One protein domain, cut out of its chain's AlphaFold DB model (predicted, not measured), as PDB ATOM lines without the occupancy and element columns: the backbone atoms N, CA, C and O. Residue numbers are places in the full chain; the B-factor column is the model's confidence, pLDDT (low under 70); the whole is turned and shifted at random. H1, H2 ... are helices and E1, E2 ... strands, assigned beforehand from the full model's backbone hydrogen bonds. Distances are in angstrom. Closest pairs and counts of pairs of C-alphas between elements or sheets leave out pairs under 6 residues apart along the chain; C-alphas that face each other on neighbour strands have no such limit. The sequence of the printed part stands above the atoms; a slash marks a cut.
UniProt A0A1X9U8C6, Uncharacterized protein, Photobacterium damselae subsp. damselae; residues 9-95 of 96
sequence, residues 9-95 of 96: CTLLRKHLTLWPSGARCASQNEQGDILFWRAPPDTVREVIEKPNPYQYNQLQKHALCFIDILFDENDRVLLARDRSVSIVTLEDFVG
ATOM      1  N   CYS A   9      46.557   5.935 -20.073       96.50
ATOM      2  CA  CYS A   9      45.790   4.865 -20.721       96.50
ATOM      3  C   CYS A   9      44.577   4.421 -19.880       96.50
ATOM      4  O   CYS A   9      43.464   4.323 -20.398       96.50
ATOM      5  N   THR A  10      44.747   4.232 -18.565       95.25
ATOM      6  CA  THR A  10      43.631   3.886 -17.670       95.25
ATOM      7  C   THR A  10      42.576   4.988 -17.605       95.25
ATOM      8  O   THR A  10      41.385   4.680 -17.627       95.25
ATOM      9  N   LEU A  11      42.985   6.260 -17.539       95.06
ATOM     10  CA  LEU A  11      42.046   7.385 -17.557       95.06
ATOM     11  C   LEU A  11      41.270   7.439 -18.874       95.06
ATOM     12  O   LEU A  11      40.047   7.542 -18.846       95.06
ATOM     13  N   LEU A  12      41.960   7.301 -20.009       95.81
ATOM     14  CA  LEU A  12      41.322   7.324 -21.320       95.81
ATOM     15  C   LEU A  12      40.307   6.185 -21.445       95.81
ATOM     16  O   LEU A  12      39.145   6.448 -21.716       95.81
ATOM     17  N   ARG A  13      40.686   4.938 -21.142       94.69
ATOM     18  CA  ARG A  13      39.766   3.786 -21.200       94.69
ATOM     19  C   ARG A  13      38.544   3.920 -20.291       94.69
ATOM     20  O   ARG A  13      37.486   3.393 -20.610       94.69
ATOM     21  N   LYS A  14      38.695   4.569 -19.135       92.94
ATOM     22  CA  LYS A  14      37.604   4.726 -18.168       92.94
ATOM     23  C   LYS A  14      36.618   5.825 -18.571       92.94
ATOM     24  O   LYS A  14      35.437   5.701 -18.263       92.94
ATOM     25  N   HIS A  15      37.106   6.901 -19.183       92.81
ATOM     26  CA  HIS A  15      36.319   8.121 -19.371       92.81
ATOM     27  C   HIS A  15      35.989   8.445 -20.832       92.81
ATOM     28  O   HIS A  15      34.994   9.121 -21.076       92.81
ATOM     29  N   LEU A  16      36.767   7.961 -21.802       92.88
ATOM     30  CA  LEU A  16      36.421   8.094 -23.216       92.88
ATOM     31  C   LEU A  16      35.532   6.947 -23.659       92.88
ATOM     32  O   LEU A  16      35.837   5.774 -23.457       92.88
ATOM     33  N   THR A  17      34.453   7.309 -24.339       90.00
ATOM     34  CA  THR A  17      33.551   6.360 -24.991       90.00
ATOM     35  C   THR A  17      34.085   5.907 -26.345       90.00
ATOM     36  O   THR A  17      33.856   4.768 -26.743       90.00
ATOM     37  N   LEU A  18      34.794   6.786 -27.059       93.44
ATOM     38  CA  LEU A  18      35.301   6.547 -28.406       93.44
ATOM     39  C   LEU A  18      36.657   7.218 -28.604       93.44
ATOM     40  O   LEU A  18      36.919   8.302 -28.085       93.44
ATOM     41  N   TRP A  19      37.494   6.587 -29.423       95.38
ATOM     42  CA  TRP A  19      38.735   7.185 -29.887       95.38
ATOM     43  C   TRP A  19      38.462   8.173 -31.037       95.38
ATOM     44  O   TRP A  19      37.762   7.800 -31.987       95.38
ATOM     45  N   PRO A  20      38.994   9.410 -31.006       95.19
ATOM     46  CA  PRO A  20      38.773  10.381 -32.074       95.19
ATOM     47  C   PRO A  20      39.247   9.882 -33.444       95.19
ATOM     48  O   PRO A  20      40.361   9.378 -33.602       95.19
ATOM     49  N   SER A  21      38.411  10.064 -34.469       93.50
ATOM     50  CA  SER A  21      38.735   9.626 -35.830       93.50
ATOM     51  C   SER A  21      39.995  10.318 -36.362       93.50
ATOM     52  O   SER A  21      40.142  11.541 -36.297       93.50
ATOM     53  N   GLY A  22      40.916   9.515 -36.898       93.12
ATOM     54  CA  GLY A  22      42.196   9.975 -37.437       93.12
ATOM     55  C   GLY A  22      43.280  10.255 -36.391       93.12
ATOM     56  O   GLY A  22      44.416  10.523 -36.782       93.12
ATOM     57  N   ALA A  23      42.979  10.175 -35.090       96.81
ATOM     58  CA  ALA A  23      44.010  10.219 -34.061       96.81
ATOM     59  C   ALA A  23      44.817   8.914 -34.074       96.81
ATOM     60  O   ALA A  23      44.260   7.818 -34.061       96.81
ATOM     61  N   ARG A  24      46.140   9.032 -34.089       96.56
ATOM     62  CA  ARG A  24      47.088   7.918 -33.993       96.56
ATOM     63  C   ARG A  24      47.557   7.686 -32.564       96.56
ATOM     64  O   ARG A  24      47.830   6.551 -32.194       96.56
ATOM     65  N   CYS A  25      47.651   8.748 -31.770       97.50
ATOM     66  CA  CYS A  25      47.996   8.656 -30.357       97.50
ATOM     67  C   CYS A  25      47.460   9.842 -29.554       97.50
ATOM     68  O   CYS A  25      47.021  10.844 -30.120       97.50
ATOM     69  N   ALA A  26      47.535   9.732 -28.232       97.75
ATOM     70  CA  ALA A  26      47.158  10.761 -27.280       97.75
ATOM     71  C   ALA A  26      48.264  10.993 -26.242       97.75
ATOM     72  O   ALA A  26      48.982  10.064 -25.871       97.75
ATOM     73  N   SER A  27      48.373  12.225 -25.756       97.00
ATOM     74  CA  SER A  27      49.219  12.612 -24.620       97.00
ATOM     75  C   SER A  27      48.462  13.574 -23.704       97.00
ATOM     76  O   SER A  27      47.373  14.024 -24.057       97.00
ATOM     77  N   GLN A  28      49.010  13.894 -22.528       95.75
ATOM     78  CA  GLN A  28      48.424  14.886 -21.624       95.75
ATOM     79  C   GLN A  28      49.451  15.954 -21.231       95.75
ATOM     80  O   GLN A  28      50.545  15.613 -20.778       95.75
ATOM     81  N   ASN A  29      49.105  17.238 -21.374       92.38
ATOM     82  CA  ASN A  29      49.985  18.346 -20.983       92.38
ATOM     83  C   ASN A  29      49.911  18.668 -19.475       92.38
ATOM     84  O   ASN A  29      49.239  17.996 -18.687       92.38
ATOM     85  N   GLU A  30      50.630  19.708 -19.047       89.62
ATOM     86  CA  GLU A  30      50.678  20.127 -17.642       89.62
ATOM     87  C   GLU A  30      49.354  20.706 -17.130       89.62
ATOM     88  O   GLU A  30      49.053  20.587 -15.940       89.62
ATOM     89  N   GLN A  31      48.565  21.299 -18.026       91.25
ATOM     90  CA  GLN A  31      47.248  21.866 -17.750       91.25
ATOM     91  C   GLN A  31      46.186  20.771 -17.567       91.25
ATOM     92  O   GLN A  31      45.159  21.010 -16.934       91.25
ATOM     93  N   GLY A  32      46.478  19.554 -18.035       92.75
ATOM     94  CA  GLY A  32      45.584  18.403 -17.993       92.75
ATOM     95  C   GLY A  32      44.801  18.185 -19.283       92.75
ATOM     96  O   GLY A  32      44.015  17.238 -19.336       92.75
ATOM     97  N   ASP A  33      45.062  18.986 -20.318       95.31
ATOM     98  CA  ASP A  33      44.498  18.780 -21.645       95.31
ATOM     99  C   ASP A  33      45.023  17.471 -22.220       95.31
ATOM    100  O   ASP A  33      46.233  17.214 -22.234       95.31
ATOM    101  N   ILE A  34      44.108  16.660 -22.728       96.81
ATOM    102  CA  ILE A  34      44.413  15.471 -23.504       96.81
ATOM    103  C   ILE A  34      44.472  15.892 -24.959       96.81
ATOM    104  O   ILE A  34      43.480  16.321 -25.544       96.81
ATOM    105  N   LEU A  35      45.652  15.756 -25.539       96.75
ATOM    106  CA  LEU A  35      45.926  16.120 -26.916       96.75
ATOM    107  C   LEU A  35      45.903  14.853 -27.757       96.75
ATOM    108  O   LEU A  35      46.696  13.941 -27.520       96.75
ATOM    109  N   PHE A  36      45.011  14.801 -28.740       97.81
ATOM    110  CA  PHE A  36      44.952  13.720 -29.717       97.81
ATOM    111  C   PHE A  36      45.656  14.141 -31.001       97.81
ATOM    112  O   PHE A  36      45.341  15.171 -31.605       97.81
ATOM    113  N   TRP A  37      46.604  13.316 -31.430       97.31
ATOM    114  CA  TRP A  37      47.540  13.619 -32.502       97.31
ATOM    115  C   TRP A  37      47.303  12.711 -33.701       97.31
ATOM    116  O   TRP A  37      47.185  11.499 -33.561       97.31
ATOM    117  N   ARG A  38      47.335  13.279 -34.905       96.88
ATOM    118  CA  ARG A  38      47.438  12.563 -36.189       96.88
ATOM    119  C   ARG A  38      48.871  12.124 -36.504       96.88
ATOM    120  O   ARG A  38      49.090  11.381 -37.458       96.88
ATOM    121  N   ALA A  39      49.851  12.611 -35.745       96.12
ATOM    122  CA  ALA A  39      51.260  12.275 -35.918       96.12
ATOM    123  C   ALA A  39      51.588  10.871 -35.381       96.12
ATOM    124  O   ALA A  39      50.875  10.366 -34.515       96.12
ATOM    125  N   PRO A  40      52.662  10.228 -35.872       95.56
ATOM    126  CA  PRO A  40      53.156   8.981 -35.295       95.56
ATOM    127  C   PRO A  40      53.517   9.133 -33.802       95.56
ATOM    128  O   PRO A  40      54.070  10.174 -33.430       95.56
ATOM    129  N   PRO A  41      53.307   8.094 -32.970       95.88
ATOM    130  CA  PRO A  41      53.646   8.115 -31.544       95.88
ATOM    131  C   PRO A  41      55.092   8.525 -31.258       95.88
ATOM    132  O   PRO A  41      55.333   9.303 -30.343       95.88
ATOM    133  N   ASP A  42      56.047   8.051 -32.062       94.56
ATOM    134  CA  ASP A  42      57.472   8.344 -31.866       94.56
ATOM    135  C   ASP A  42      57.800   9.821 -32.099       94.56
ATOM    136  O   ASP A  42      58.552  10.412 -31.328       94.56
ATOM    137  N   THR A  43      57.170  10.446 -33.100       93.94
ATOM    138  CA  THR A  43      57.296  11.888 -33.355       93.94
ATOM    139  C   THR A  43      56.735  12.701 -32.193       93.94
ATOM    140  O   THR A  43      57.340  13.684 -31.779       93.94
ATOM    141  N   VAL A  44      55.584  12.298 -31.646       94.62
ATOM    142  CA  VAL A  44      55.002  12.978 -30.480       94.62
ATOM    143  C   VAL A  44      55.893  12.783 -29.251       94.62
ATOM    144  O   VAL A  44      56.166  13.747 -28.540       94.62
ATOM    145  N   ARG A  45      56.397  11.563 -29.028       93.56
ATOM    146  CA  ARG A  45      57.287  11.237 -27.909       93.56
ATOM    147  C   ARG A  45      58.553  12.083 -27.923       93.56
ATOM    148  O   ARG A  45      58.881  12.672 -26.901       93.56
ATOM    149  N   GLU A  46      59.222  12.191 -29.070       91.25
ATOM    150  CA  GLU A  46      60.451  12.980 -29.212       91.25
ATOM    151  C   GLU A  46      60.248  14.430 -28.758       91.25
ATOM    152  O   GLU A  46      61.060  14.973 -28.008       91.25
ATOM    153  N   VAL A  47      59.131  15.035 -29.160       88.31
ATOM    154  CA  VAL A  47      58.823  16.430 -28.844       88.31
ATOM    155  C   VAL A  47      58.394  16.603 -27.381       88.31
ATOM    156  O   VAL A  47      58.697  17.633 -26.784       88.31
ATOM    157  N   ILE A  48      57.720  15.621 -26.778       86.12
ATOM    158  CA  ILE A  48      57.337  15.682 -25.357       86.12
ATOM    159  C   ILE A  48      58.544  15.462 -24.437       86.12
ATOM    160  O   ILE A  48      58.698  16.182 -23.454       86.12
ATOM    161  N   GLU A  49      59.420  14.506 -24.754       86.50
ATOM    162  CA  GLU A  49      60.600  14.192 -23.937       86.50
ATOM    163  C   GLU A  49      61.713  15.235 -24.078       86.50
ATOM    164  O   GLU A  49      62.462  15.488 -23.131       86.50
ATOM    165  N   LYS A  50      61.840  15.848 -25.259       82.06
ATOM    166  CA  LYS A  50      62.838  16.880 -25.559       82.06
ATOM    167  C   LYS A  50      62.135  18.120 -26.104       82.06
ATOM    168  O   LYS A  50      62.215  18.395 -27.303       82.06
ATOM    169  N   PRO A  51      61.447  18.884 -25.241       75.75
ATOM    170  CA  PRO A  51      60.614  19.989 -25.680       75.75
ATOM    171  C   PRO A  51      61.456  21.084 -26.331       75.75
ATOM    172  O   PRO A  51      62.102  21.896 -25.671       75.75
ATOM    173  N   ASN A  52      61.410  21.127 -27.660       88.25
ATOM    174  CA  ASN A  52      61.740  22.306 -28.437       88.25
ATOM    175  C   ASN A  52      60.424  23.050 -28.726       88.25
ATOM    176  O   ASN A  52      59.591  22.526 -29.476       88.25
ATOM    177  N   PRO A  53      60.221  24.269 -28.188       87.25
ATOM    178  CA  PRO A  53      58.963  24.999 -28.343       87.25
ATOM    179  C   PRO A  53      58.542  25.204 -29.802       87.25
ATOM    180  O   PRO A  53      57.356  25.153 -30.119       87.25
ATOM    181  N   TYR A  54      59.498  25.402 -30.714       89.38
ATOM    182  CA  TYR A  54      59.199  25.564 -32.134       89.38
ATOM    183  C   TYR A  54      58.650  24.269 -32.742       89.38
ATOM    184  O   TYR A  54      57.614  24.296 -33.404       89.38
ATOM    185  N   GLN A  55      59.306  23.134 -32.486       88.94
ATOM    186  CA  GLN A  55      58.860  21.834 -32.995       88.94
ATOM    187  C   GLN A  55      57.513  21.428 -32.396       88.94
ATOM    188  O   GLN A  55      56.649  20.955 -33.131       88.94
ATOM    189  N   TYR A  56      57.299  21.685 -31.101       88.88
ATOM    190  CA  TYR A  56      56.016  21.443 -30.445       88.88
ATOM    191  C   TYR A  56      54.892  22.255 -31.083       88.88
ATOM    192  O   TYR A  56      53.872  21.691 -31.473       88.88
ATOM    193  N   ASN A  57      55.104  23.555 -31.297       89.75
ATOM    194  CA  ASN A  57      54.105  24.414 -31.931       89.75
ATOM    195  C   ASN A  57      53.809  23.999 -33.382       89.75
ATOM    196  O   ASN A  57      52.651  24.024 -33.800       89.75
ATOM    197  N   GLN A  58      54.825  23.593 -34.152       91.62
ATOM    198  CA  GLN A  58      54.628  23.075 -35.511       91.62
ATOM    199  C   GLN A  58      53.825  21.772 -35.505       91.62
ATOM    200  O   GLN A  58      52.852  21.637 -36.251       91.62
ATOM    201  N   LEU A  59      54.187  20.833 -34.629       91.06
ATOM    202  CA  LEU A  59      53.473  19.572 -34.472       91.06
ATOM    203  C   LEU A  59      52.017  19.816 -34.070       91.06
ATOM    204  O   LEU A  59      51.109  19.261 -34.683       91.06
ATOM    205  N   GLN A  60      51.775  20.700 -33.105       89.62
ATOM    206  CA  GLN A  60      50.431  21.054 -32.665       89.62
ATOM    207  C   GLN A  60      49.608  21.680 -33.791       89.62
ATOM    208  O   GLN A  60      48.476  21.268 -34.021       89.62
ATOM    209  N   LYS A  61      50.181  22.607 -34.560       91.06
ATOM    210  CA  LYS A  61      49.477  23.269 -35.666       91.06
ATOM    211  C   LYS A  61      49.063  22.308 -36.785       91.06
ATOM    212  O   LYS A  61      48.017  22.507 -37.396       91.06
ATOM    213  N   HIS A  62      49.887  21.305 -37.083       91.38
ATOM    214  CA  HIS A  62      49.702  20.446 -38.257       91.38
ATOM    215  C   HIS A  62      49.140  19.057 -37.946       91.38
ATOM    216  O   HIS A  62      48.540  18.435 -38.824       91.38
ATOM    217  N   ALA A  63      49.326  18.564 -36.723       93.19
ATOM    218  CA  ALA A  63      48.979  17.201 -36.350       93.19
ATOM    219  C   ALA A  63      47.977  17.099 -35.198       93.19
ATOM    220  O   ALA A  63      47.432  16.014 -35.012       93.19
ATOM    221  N   LEU A  64      47.691  18.162 -34.441       90.81
ATOM    222  CA  LEU A  64      46.631  18.095 -33.435       90.81
ATOM    223  C   LEU A  64      45.268  17.983 -34.124       90.81
ATOM    224  O   LEU A  64      44.965  18.754 -35.035       90.81
ATOM    225  N   CYS A  65      44.438  17.032 -33.699       92.12
ATOM    226  CA  CYS A  65      43.083  16.889 -34.236       92.12
ATOM    227  C   CYS A  65      41.982  17.191 -33.233       92.12
ATOM    228  O   CYS A  65      40.924  17.666 -33.637       92.12
ATOM    229  N   PHE A  66      42.201  16.885 -31.957       93.25
ATOM    230  CA  PHE A  66      41.191  17.037 -30.922       93.25
ATOM    231  C   PHE A  66      41.867  17.303 -29.578       93.25
ATOM    232  O   PHE A  66      42.966  16.803 -29.326       93.25
ATOM    233  N   ILE A  67      41.209  18.105 -28.746       93.69
ATOM    234  CA  ILE A  67      41.614  18.380 -27.371       93.69
ATOM    235  C   ILE A  67      40.423  18.047 -26.483       93.69
ATOM    236  O   ILE A  67      39.307  18.470 -26.783       93.69
ATOM    237  N   ASP A  68      40.678  17.321 -25.404       94.75
ATOM    238  CA  ASP A  68      39.685  17.002 -24.382       94.75
ATOM    239  C   ASP A  68      40.230  17.294 -22.983       94.75
ATOM    240  O   ASP A  68      41.440  17.426 -22.795       94.75
ATOM    241  N   ILE A  69      39.351  17.358 -21.989       94.88
ATOM    242  CA  ILE A  69      39.719  17.476 -20.578       94.88
ATOM    243  C   ILE A  69      38.840  16.518 -19.779       94.88
ATOM    244  O   ILE A  69      37.616  16.570 -19.844       94.88
ATOM    245  N   LEU A  70      39.473  15.658 -18.981       92.94
ATOM    246  CA  LEU A  70      38.754  14.751 -18.091       92.94
ATOM    247  C   LEU A  70      38.612  15.354 -16.699       92.94
ATOM    248  O   LEU A  70      39.583  15.858 -16.128       92.94
ATOM    249  N   PHE A  71      37.420  15.213 -16.131       91.56
ATOM    250  CA  PHE A  71      37.078  15.686 -14.795       91.56
ATOM    251  C   PHE A  71      36.685  14.519 -13.882       91.56
ATOM    252  O   PHE A  71      36.175  13.492 -14.341       91.56
ATOM    253  N   ASP A  72      36.961  14.660 -12.586       88.94
ATOM    254  CA  ASP A  72      36.411  13.784 -11.554       88.94
ATOM    255  C   ASP A  72      34.970  14.181 -11.187       88.94
ATOM    256  O   ASP A  72      34.416  15.150 -11.696       88.94
ATOM    257  N   GLU A  73      34.358  13.429 -10.274       89.81
ATOM    258  CA  GLU A  73      33.000  13.675  -9.764       89.81
ATOM    259  C   GLU A  73      32.818  15.020  -9.031       89.81
ATOM    260  O   GLU A  73      31.696  15.387  -8.698       89.81
ATOM    261  N   ASN A  74      33.908  15.747  -8.761       91.56
ATOM    262  CA  ASN A  74      33.919  17.058  -8.113       91.56
ATOM    263  C   ASN A  74      34.374  18.169  -9.082       91.56
ATOM    264  O   ASN A  74      34.895  19.191  -8.623       91.56
ATOM    265  N   ASP A  75      34.259  17.944 -10.395       90.00
ATOM    266  CA  ASP A  75      34.677  18.859 -11.466       90.00
ATOM    267  C   ASP A  75      36.167  19.240 -11.425       90.00
ATOM    268  O   ASP A  75      36.583  20.316 -11.866       90.00
ATOM    269  N   ARG A  76      37.027  18.363 -10.892       90.69
ATOM    270  CA  ARG A  76      38.477  18.600 -10.865       90.69
ATOM    271  C   ARG A  76      39.151  17.899 -12.027       90.69
ATOM    272  O   ARG A  76      38.927  16.714 -12.255       90.69
ATOM    273  N   VAL A  77      40.064  18.607 -12.689       92.88
ATOM    274  CA  VAL A  77      40.873  18.053 -13.781       92.88
ATOM    275  C   VAL A  77      41.660  16.826 -13.310       92.88
ATOM    276  O   VAL A  77      42.434  16.888 -12.346       92.88
ATOM    277  N   LEU A  78      41.478  15.714 -14.019       93.38
ATOM    278  CA  LEU A  78      42.177  14.458 -13.791       93.38
ATOM    279  C   LEU A  78      43.555  14.494 -14.452       93.38
ATOM    280  O   LEU A  78      43.678  14.532 -15.672       93.38
ATOM    281  N   LEU A  79      44.608  14.416 -13.638       94.06
ATOM    282  CA  LEU A  79      45.987  14.339 -14.121       94.06
ATOM    283  C   LEU A  79      46.520  12.916 -14.011       94.06
ATOM    284  O   LEU A  79      46.627  12.388 -12.898       94.06
ATOM    285  N   ALA A  80      46.928  12.335 -15.135       94.50
ATOM    286  CA  ALA A  80      47.629  11.062 -15.166       94.50
ATOM    287  C   ALA A  80      48.971  11.152 -14.424       94.50
ATOM    288  O   ALA A  80      49.667  12.181 -14.451       94.50
ATOM    289  N   ARG A  81      49.352  10.056 -13.757       93.94
ATOM    290  CA  ARG A  81      50.627   9.983 -13.022       93.94
ATOM    291  C   ARG A  81      51.848   9.956 -13.940       93.94
ATOM    292  O   ARG A  81      52.900  10.444 -13.551       93.94
ATOM    293  N   ASP A  82      51.693   9.381 -15.128       93.62
ATOM    294  CA  ASP A  82      52.725   9.146 -16.140       93.62
ATOM    295  C   ASP A  82      52.674  10.177 -17.276       93.62
ATOM    296  O   ASP A  82      53.402  10.041 -18.254       93.62
ATOM    297  N   ARG A  83      51.852  11.232 -17.152       90.50
ATOM    298  CA  ARG A  83      51.594  12.220 -18.219       90.50
ATOM    299  C   ARG A  83      52.840  12.810 -18.883       90.50
ATOM    300  O   ARG A  83      52.791  13.132 -20.058       90.50
ATOM    301  N   SER A  84      53.950  12.939 -18.154       89.19
ATOM    302  CA  SER A  84      55.196  13.515 -18.674       89.19
ATOM    303  C   SER A  84      55.883  12.650 -19.730       89.19
ATOM    304  O   SER A  84      56.764  13.139 -20.422       89.19
ATOM    305  N   VAL A  85      55.528  11.365 -19.815       89.94
ATOM    306  CA  VAL A  85      56.141  10.388 -20.733       89.94
ATOM    307  C   VAL A  85      55.107   9.534 -21.474       89.94
ATOM    308  O   VAL A  85      55.454   8.788 -22.386       89.94
ATOM    309  N   SER A  86      53.836   9.604 -21.076       93.94
ATOM    310  CA  SER A  86      52.790   8.733 -21.602       93.94
ATOM    311  C   SER A  86      52.352   9.176 -22.994       93.94
ATOM    312  O   SER A  86      51.859  10.291 -23.181       93.94
ATOM    313  N   ILE A  87      52.493   8.262 -23.951       96.81
ATOM    314  CA  ILE A  87      51.863   8.316 -25.267       96.81
ATOM    315  C   ILE A  87      50.989   7.075 -25.369       96.81
ATOM    316  O   ILE A  87      51.508   5.968 -25.257       96.81
ATOM    317  N   VAL A  88      49.689   7.259 -25.570       97.38
ATOM    318  CA  VAL A  88      48.720   6.160 -25.683       97.38
ATOM    319  C   VAL A  88      48.311   6.025 -27.140       97.38
ATOM    320  O   VAL A  88      47.901   7.021 -27.736       97.38
ATOM    321  N   THR A  89      48.425   4.843 -27.734       97.38
ATOM    322  CA  THR A  89      47.936   4.582 -29.097       97.38
ATOM    323  C   THR A  89      46.483   4.106 -29.106       97.38
ATOM    324  O   THR A  89      45.869   3.891 -28.059       97.38
ATOM    325  N   LEU A  90      45.907   3.934 -30.300       95.00
ATOM    326  CA  LEU A  90      44.594   3.303 -30.429       95.00
ATOM    327  C   LEU A  90      44.627   1.858 -29.912       95.00
ATOM    328  O   LEU A  90      43.708   1.454 -29.207       95.00
ATOM    329  N   GLU A  91      45.679   1.103 -30.226       94.69
ATOM    330  CA  GLU A  91      45.887  -0.274 -29.761       94.69
ATOM    331  C   GLU A  91      45.945  -0.328 -28.230       94.69
ATOM    332  O   GLU A  91      45.203  -1.092 -27.607       94.69
ATOM    333  N   ASP A  92      46.700   0.588 -27.612       95.25
ATOM    334  CA  ASP A  92      46.701   0.753 -26.158       95.25
ATOM    335  C   ASP A  92      45.307   1.105 -25.629       95.25
ATOM    336  O   ASP A  92      44.925   0.650 -24.558       95.25
ATOM    337  N   PHE A  93      44.520   1.918 -26.329       94.44
ATOM    338  CA  PHE A  93      43.175   2.274 -25.882       94.44
ATOM    339  C   PHE A  93      42.215   1.078 -25.944       94.44
ATOM    340  O   PHE A  93      41.552   0.792 -24.948       94.44
ATOM    341  N   VAL A  94      42.176   0.339 -27.054       92.81
ATOM    342  CA  VAL A  94      41.261  -0.806 -27.226       92.81
ATOM    343  C   VAL A  94      41.749  -2.096 -26.552       92.81
ATOM    344  O   VAL A  94      40.947  -2.996 -26.317       92.81
ATOM    345  N   GLY A  95      43.029  -2.169 -26.176       87.06
ATOM    346  CA  GLY A  95      43.619  -3.290 -25.443       87.06
ATOM    347  C   GLY A  95      43.994  -4.496 -26.293       87.06
ATOM    348  O   GLY A  95      43.798  -5.620 -25.832       87.06
TER     349      GLY A  95
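What this domain is: This is residues 9 to 95 of the 96 residues of an uncharacterized protein of Photobacterium damselae subsp. damselae (UniProt A0A1X9U8C6). Picture a small antiparallel sheet of three strands in the middle, with the helical hairpin H2 and H3 at one end of the longest axis and a long loop, residues 70 to 76, reaching out at the other end. Away from that hairpin, the short helices H1 and H4 sit together, and the stretch after the loop comes back to pair beside E1 just before H4. The printed part has 87 residues, with four named helices and three named strands in the order H1 E1 E2 H2 H3 E3 H4; the sheet runs E1 E2 E3, and the class is mixed, helices and strands. The whole is compact, with a radius of gyration of the C-alphas of 12.4 A, and elongated in outline, with spans of 36 by 24 by 19 A.

Where its parts are: Find C-alpha 9 at (45.790, 4.865, -20.721); from there H1 runs through residues 9 to 15. Go on to E1, residues 25 to 28, and E2, residues 33 to 37, which is 12.4 A long. H2 takes residues 41 to 49 and measures 12.0 A, and H3, residues 53 to 63, measures 15.0 A. Find C-alpha 64 at (46.631, 18.095, -33.435), where E3 begins; it runs 14.6 A to residue 69. H4, residues 90 to 94, ends at C-alpha 94, (41.261, -0.806, -27.226).

How they stand to each other: Begin with the sheet, where E1 and E2 form an antiparallel hairpin at 159 degrees; look for N 37 and O 25, 2.8 A apart and within hydrogen-bond range. E2, the inner strand, is also antiparallel to E3, at 155 degrees, with N 34 and O 68 at 2.8 A. Residues 25 to 26 of E1 pair antiparallel with residues 88 to 89. H2 only grazes the sheet; its closest C-alpha pair with E1 is Cys 25 and Pro 41, 5.8 A. H3 only grazes it too, and its closest C-alpha pair with E2 is Trp 37 and Ala 63, 5.5 A. H2 and H3 touch as a helical hairpin, opposite ways at a shallow tilt of 28 degrees; their closest C-alphas are Val 47 and Tyr 56, 6.0 A. H4 only grazes the sheet with residues 90 to 93. H1 is only just not on the sheet, with 4 pairs of C-alphas within 10 A, but it touches H4, closest at the C-alphas of Arg 13 and Phe 93, 6.0 A. H1 and H3 are apart. In H1, H2, H3 and H4 every O i to N i+4 pair is within hydrogen-bond range.

The domain as a whole: The two C-alphas farthest apart are those of Tyr 54 and Glu 73, 36.4 A. The printed part has no cut. The link from E3 to H4, 20 residues, is long. Mean pLDDT of the printed part is 92.8, and no printed residue is under 70.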